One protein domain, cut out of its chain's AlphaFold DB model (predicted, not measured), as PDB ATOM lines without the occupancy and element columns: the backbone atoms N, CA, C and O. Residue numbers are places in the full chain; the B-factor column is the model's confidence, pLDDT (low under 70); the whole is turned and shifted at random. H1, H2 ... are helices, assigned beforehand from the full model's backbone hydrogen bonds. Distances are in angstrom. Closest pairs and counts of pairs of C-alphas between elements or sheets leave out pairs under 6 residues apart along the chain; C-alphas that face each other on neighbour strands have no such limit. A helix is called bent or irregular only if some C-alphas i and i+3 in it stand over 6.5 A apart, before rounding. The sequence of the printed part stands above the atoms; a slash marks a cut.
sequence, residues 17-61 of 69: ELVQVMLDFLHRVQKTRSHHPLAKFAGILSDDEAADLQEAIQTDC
ATOM      1  N   GLU A  17       7.758   6.431  24.691       90.31
ATOM      2  CA  GLU A  17       7.720   7.552  23.745       90.31
ATOM      3  C   GLU A  17       8.641   7.320  22.538       90.31
ATOM      4  O   GLU A  17       8.254   7.548  21.392       90.31
ATOM      5  N   LEU A  18       9.853   6.812  22.772       87.88
ATOM      6  CA  LEU A  18      10.809   6.507  21.706       87.88
ATOM      7  C   LEU A  18      10.413   5.240  20.941       87.88
ATOM      8  O   LEU A  18      10.591   5.178  19.722       87.88
ATOM      9  N   VAL A  19       9.824   4.256  21.627       89.38
ATOM     10  CA  VAL A  19       9.241   3.075  20.974       89.38
ATOM     11  C   VAL A  19       8.124   3.498  20.016       89.38
ATOM     12  O   VAL A  19       8.083   3.029  18.876       89.38
ATOM     13  N   GLN A  20       7.268   4.437  20.429       88.38
ATOM     14  CA  GLN A  20       6.204   4.985  19.590       88.38
ATOM     15  C   GLN A  20       6.766   5.680  18.340       88.38
ATOM     16  O   GLN A  20       6.319   5.388  17.231       88.38
ATOM     17  N   VAL A  21       7.810   6.507  18.485       88.44
ATOM     18  CA  VAL A  21       8.491   7.154  17.345       88.44
ATOM     19  C   VAL A  21       9.033   6.121  16.350       88.44
ATOM     20  O   VAL A  21       8.869   6.271  15.135       88.44
ATOM     21  N   MET A  22       9.646   5.039  16.839       87.38
ATOM     22  CA  MET A  22      10.148   3.968  15.972       87.38
ATOM     23  C   MET A  22       9.029   3.221  15.242       87.38
ATOM     24  O   MET A  22       9.185   2.879  14.065       87.38
ATOM     25  N   LEU A  23       7.900   2.966  15.909       88.38
ATOM     26  CA  LEU A  23       6.734   2.340  15.285       88.38
ATOM     27  C   LEU A  23       6.135   3.236  14.200       88.38
ATOM     28  O   LEU A  23       5.847   2.756  13.103       88.38
ATOM     29  N   ASP A  24       6.006   4.532  14.464       87.25
ATOM     30  CA  ASP A  24       5.494   5.496  13.492       87.25
ATOM     31  C   ASP A  24       6.394   5.580  12.258       87.25
ATOM     32  O   ASP A  24       5.904   5.534  11.124       87.25
ATOM     33  N   PHE A  25       7.715   5.598  12.457       85.12
ATOM     34  CA  PHE A  25       8.682   5.493  11.366       85.12
ATOM     35  C   PHE A  25       8.475   4.207  10.548       85.12
ATOM     36  O   PHE A  25       8.370   4.252   9.317       85.12
ATOM     37  N   LEU A  26       8.360   3.054  11.215       85.88
ATOM     38  CA  LEU A  26       8.182   1.763  10.550       85.88
ATOM     39  C   LEU A  26       6.895   1.727   9.709       85.88
ATOM     40  O   LEU A  26       6.917   1.258   8.567       85.88
ATOM     41  N   HIS A  27       5.787   2.247  10.241       84.50
ATOM     42  CA  HIS A  27       4.516   2.344   9.525       84.50
ATOM     43  C   HIS A  27       4.629   3.218   8.271       84.50
ATOM     44  O   HIS A  27       4.126   2.831   7.210       84.50
ATOM     45  N   ARG A  28       5.321   4.364   8.350       79.31
ATOM     46  CA  ARG A  28       5.564   5.234   7.185       79.31
ATOM     47  C   ARG A  28       6.356   4.509   6.104       79.31
ATOM     48  O   ARG A  28       5.949   4.530   4.941       79.31
ATOM     49  N   VAL A  29       7.425   3.808   6.486       81.31
ATOM     50  CA  VAL A  29       8.261   3.029   5.558       81.31
ATOM     51  C   VAL A  29       7.474   1.907   4.879       81.31
ATOM     52  O   VAL A  29       7.642   1.663   3.685       81.31
ATOM     53  N   GLN A  30       6.589   1.220   5.604       79.94
ATOM     54  CA  GLN A  30       5.768   0.157   5.017       79.94
ATOM     55  C   GLN A  30       4.771   0.689   3.980       79.94
ATOM     56  O   GLN A  30       4.620   0.075   2.924       79.94
ATOM     57  N   LYS A  31       4.140   1.843   4.234       77.00
ATOM     58  CA  LYS A  31       3.175   2.459   3.305       77.00
ATOM     59  C   LYS A  31       3.796   2.884   1.968       77.00
ATOM     60  O   LYS A  31       3.110   2.887   0.954       77.00
ATOM     61  N   THR A  32       5.083   3.224   1.948       67.19
ATOM     62  CA  THR A  32       5.794   3.784   0.777       67.19
ATOM     63  C   THR A  32       6.588   2.751  -0.029       67.19
ATOM     64  O   THR A  32       7.141   3.080  -1.080       67.19
ATOM     65  N   ARG A  33       6.639   1.486   0.410       61.16
ATOM     66  CA  ARG A  33       7.414   0.412  -0.245       61.16
ATOM     67  C   ARG A  33       6.856  -0.080  -1.589       61.16
ATOM     68  O   ARG A  33       7.426  -0.993  -2.187       61.16
ATOM     69  N   SER A  34       5.794   0.520  -2.115       60.47
ATOM     70  CA  SER A  34       5.264   0.235  -3.451       60.47
ATOM     71  C   SER A  34       6.065   0.962  -4.546       60.47
ATOM     72  O   SER A  34       5.659   2.004  -5.039       60.47
ATOM     73  N   HIS A  35       7.215   0.404  -4.946       64.69
ATOM     74  CA  HIS A  35       7.907   0.677  -6.227       64.69
ATOM     75  C   HIS A  35       8.062   2.155  -6.665       64.69
ATOM     76  O   HIS A  35       8.065   2.445  -7.860       64.69
ATOM     77  N   HIS A  36       8.227   3.104  -5.741       70.75
ATOM     78  CA  HIS A  36       8.449   4.505  -6.107       70.75
ATOM     79  C   HIS A  36       9.950   4.860  -6.067       70.75
ATOM     80  O   HIS A  36      10.612   4.532  -5.081       70.75
ATOM     81  N   PRO A  37      10.517   5.580  -7.059       73.75
ATOM     82  CA  PRO A  37      11.920   6.033  -7.036       73.75
ATOM     83  C   PRO A  37      12.302   6.860  -5.797       73.75
ATOM     84  O   PRO A  37      13.470   6.926  -5.412       73.75
ATOM     85  N   LEU A  38      11.307   7.478  -5.154       71.12
ATOM     86  CA  LEU A  38      11.473   8.245  -3.917       71.12
ATOM     87  C   LEU A  38      11.275   7.414  -2.639       71.12
ATOM     88  O   LEU A  38      11.428   7.955  -1.553       71.12
ATOM     89  N   ALA A  39      11.006   6.106  -2.730       72.56
ATOM     90  CA  ALA A  39      10.840   5.237  -1.559       72.56
ATOM     91  C   ALA A  39      12.095   5.179  -0.668       72.56
ATOM     92  O   ALA A  39      12.003   4.851   0.508       72.56
ATOM     93  N   LYS A  40      13.272   5.553  -1.190       73.19
ATOM     94  CA  LYS A  40      14.498   5.737  -0.393       73.19
ATOM     95  C   LYS A  40      14.408   6.871   0.638       73.19
ATOM     96  O   LYS A  40      15.212   6.900   1.558       73.19
ATOM     97  N   PHE A  41      13.458   7.788   0.469       75.50
ATOM     98  CA  PHE A  41      13.188   8.889   1.394       75.50
ATOM     99  C   PHE A  41      11.998   8.607   2.324       75.50
ATOM    100  O   PHE A  41      11.596   9.461   3.111       75.50
ATOM    101  N   ALA A  42      11.426   7.406   2.237       73.62
ATOM    102  CA  ALA A  42      10.336   6.970   3.089       73.62
ATOM    103  C   ALA A  42      10.699   7.059   4.577       73.62
ATOM    104  O   ALA A  42      11.727   6.532   4.999       73.62
ATOM    105  N   GLY A  43       9.825   7.683   5.367       74.94
ATOM    106  CA  GLY A  43      10.014   7.836   6.810       74.94
ATOM    107  C   GLY A  43      10.984   8.948   7.222       74.94
ATOM    108  O   GLY A  43      11.171   9.129   8.418       74.94
ATOM    109  N   ILE A  44      11.578   9.699   6.281       81.69
ATOM    110  CA  ILE A  44      12.477  10.824   6.605       81.69
ATOM    111  C   ILE A  44      11.700  12.062   7.065       81.69
ATOM    112  O   ILE A  44      12.150  12.733   7.983       81.69
ATOM    113  N   LEU A  45      10.545  12.345   6.455       79.94
ATOM    114  CA  LEU A  45       9.611  13.375   6.915       79.94
ATOM    115  C   LEU A  45       8.295  12.738   7.375       79.94
ATOM    116  O   LEU A  45       7.828  11.746   6.801       79.94
ATOM    117  N   SER A  46       7.705  13.303   8.424       80.19
ATOM    118  CA  SER A  46       6.277  13.175   8.734       80.19
ATOM    119  C   SER A  46       5.424  13.973   7.758       80.19
ATOM    120  O   SER A  46       5.919  14.853   7.058       80.19
ATOM    121  N   ASP A  47       4.132  13.655   7.727       80.69
ATOM    122  CA  ASP A  47       3.163  14.421   6.943       80.69
ATOM    123  C   ASP A  47       3.074  15.873   7.451       80.69
ATOM    124  O   ASP A  47       2.985  16.787   6.636       80.69
ATOM    125  N   ASP A  48       3.198  16.088   8.766       84.94
ATOM    126  CA  ASP A  48       3.212  17.423   9.381       84.94
ATOM    127  C   ASP A  48       4.469  18.210   8.977       84.94
ATOM    128  O   ASP A  48       4.365  19.311   8.450       84.94
ATOM    129  N   GLU A  49       5.661  17.613   9.099       84.50
ATOM    130  CA  GLU A  49       6.909  18.249   8.643       84.50
ATOM    131  C   GLU A  49       6.882  18.533   7.133       84.50
ATOM    132  O   GLU A  49       7.472  19.507   6.664       84.50
ATOM    133  N   ALA A  50       6.228  17.673   6.343       85.75
ATOM    134  CA  ALA A  50       6.086  17.876   4.907       85.75
ATOM    135  C   ALA A  50       5.137  19.041   4.598       85.75
ATOM    136  O   ALA A  50       5.402  19.800   3.664       85.75
ATOM    137  N   ALA A  51       4.070  19.198   5.384       87.62
ATOM    138  CA  ALA A  51       3.156  20.329   5.289       87.62
ATOM    139  C   ALA A  51       3.854  21.644   5.670       87.62
ATOM    140  O   ALA A  51       3.795  22.596   4.892       87.62
ATOM    141  N   ASP A  52       4.598  21.663   6.777       90.75
ATOM    142  CA  ASP A  52       5.382  22.826   7.215       90.75
ATOM    143  C   ASP A  52       6.419  23.230   6.156       90.75
ATOM    144  O   ASP A  52       6.569  24.404   5.809       90.75
ATOM    145  N   LEU A  53       7.115  22.245   5.576       89.38
ATOM    146  CA  LEU A  53       8.068  22.485   4.493       89.38
ATOM    147  C   LEU A  53       7.374  23.062   3.253       89.38
ATOM    148  O   LEU A  53       7.910  23.961   2.603       89.38
ATOM    149  N   GLN A  54       6.189  22.555   2.913       89.69
ATOM    150  CA  GLN A  54       5.410  23.048   1.783       89.69
ATOM    151  C   GLN A  54       4.937  24.491   2.010       89.69
ATOM    152  O   GLN A  54       5.008  25.296   1.078       89.69
ATOM    153  N   GLU A  55       4.513  24.840   3.224       93.44
ATOM    154  CA  GLU A  55       4.136  26.205   3.602       93.44
ATOM    155  C   GLU A  55       5.329  27.168   3.519       93.44
ATOM    156  O   GLU A  55       5.225  28.228   2.895       93.44
ATOM    157  N   ALA A  56       6.487  26.779   4.060       92.38
ATOM    158  CA  ALA A  56       7.711  27.576   3.981       92.38
ATOM    159  C   ALA A  56       8.156  27.801   2.524       92.38
ATOM    160  O   ALA A  56       8.512  28.914   2.135       92.38
ATOM    161  N   ILE A  57       8.077  26.769   1.673       90.81
ATOM    162  CA  ILE A  57       8.374  26.901   0.238       90.81
ATOM    163  C   ILE A  57       7.410  27.891  -0.427       90.81
ATOM    164  O   ILE A  57       7.842  28.711  -1.234       90.81
ATOM    165  N   GLN A  58       6.116  27.831  -0.119       91.94
ATOM    166  CA  GLN A  58       5.126  28.728  -0.722       91.94
ATOM    167  C   GLN A  58       5.281  30.180  -0.262       91.94
ATOM    168  O   GLN A  58       5.057  31.093  -1.056       91.94
ATOM    169  N   THR A  59       5.665  30.383   0.995       92.06
ATOM    170  CA  THR A  59       5.747  31.710   1.611       92.06
ATOM    171  C   THR A  59       7.050  32.422   1.259       92.06
ATOM    172  O   THR A  59       7.030  33.590   0.872       92.06
ATOM    173  N   ASP A  60       8.178  31.713   1.344       91.56
ATOM    174  CA  ASP A  60       9.503  32.342   1.363       91.56
ATOM    175  C   ASP A  60      10.329  32.091   0.095       91.56
ATOM    176  O   ASP A  60      11.341  32.761  -0.134       91.56
ATOM    177  N   CYS A  61       9.928  31.141  -0.758       89.00
ATOM    178  CA  CYS A  61      10.677  30.814  -1.969       89.00
ATOM    179  C   CYS A  61      10.031  31.409  -3.225       89.00
ATOM    180  O   CYS A  61       8.815  31.359  -3.432       89.00
TER     181      CYS A  61
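Overview. This is residues 17 to 61 of the 69 residues of an uncharacterized protein of Nostoc sp. PCC 7107 (UniProt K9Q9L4). Two helices that do not meet, H1 and H2, are set at a wide angle to each other. The long loop between them runs on beyond the last residue of H1, folds back beside its last turns and leads into H2, which heads away sideways, its far part sticking out with residues 54 to 61. The printed part has 45 residues, with two named helices in the order H1, H2 and no named strand; the class is all helix. It is loose, with a radius of gyration of the C-alphas of 12.6 A, and flat, spanning 34 by 31 by 11 A.

Arrangement. H1, residues 17 to 32, is the longest helix by residues. H2, residues 47 to 60, is apart from it, with no C-alpha of the one within 8 A of the other. A long link of 14 residues, 33 to 46, joins them; within it residues 39 to 41 are a short helical run without a name. In H1 and H2 every O i to N i+4 pair is within hydrogen-bond range.

Along the chain. H1 measures 23.4 A from C-alpha 17 at (7.720, 7.552, 23.745) to C-alpha 32 at (5.794, 3.784, 0.777), running mainly toward lower z. H2 measures 19.8 A from C-alpha 47 at (3.163, 14.421, 6.943) to C-alpha 60 at (9.503, 32.342, 1.363), running mainly toward higher y. Neither helix is bent.

Size, cuts and confidence. The two C-alphas farthest apart are those of Val 19 and Cys 61, 36.0 A. Residues 54 to 61, of which 54 to 60 belong to H2, stand free; the body without them has 37 residues and spans 31 by 22 by 11 A. The printed part has no cut. The mean pLDDT of the printed part is 82.1, and residues 32 to 35 are under 70.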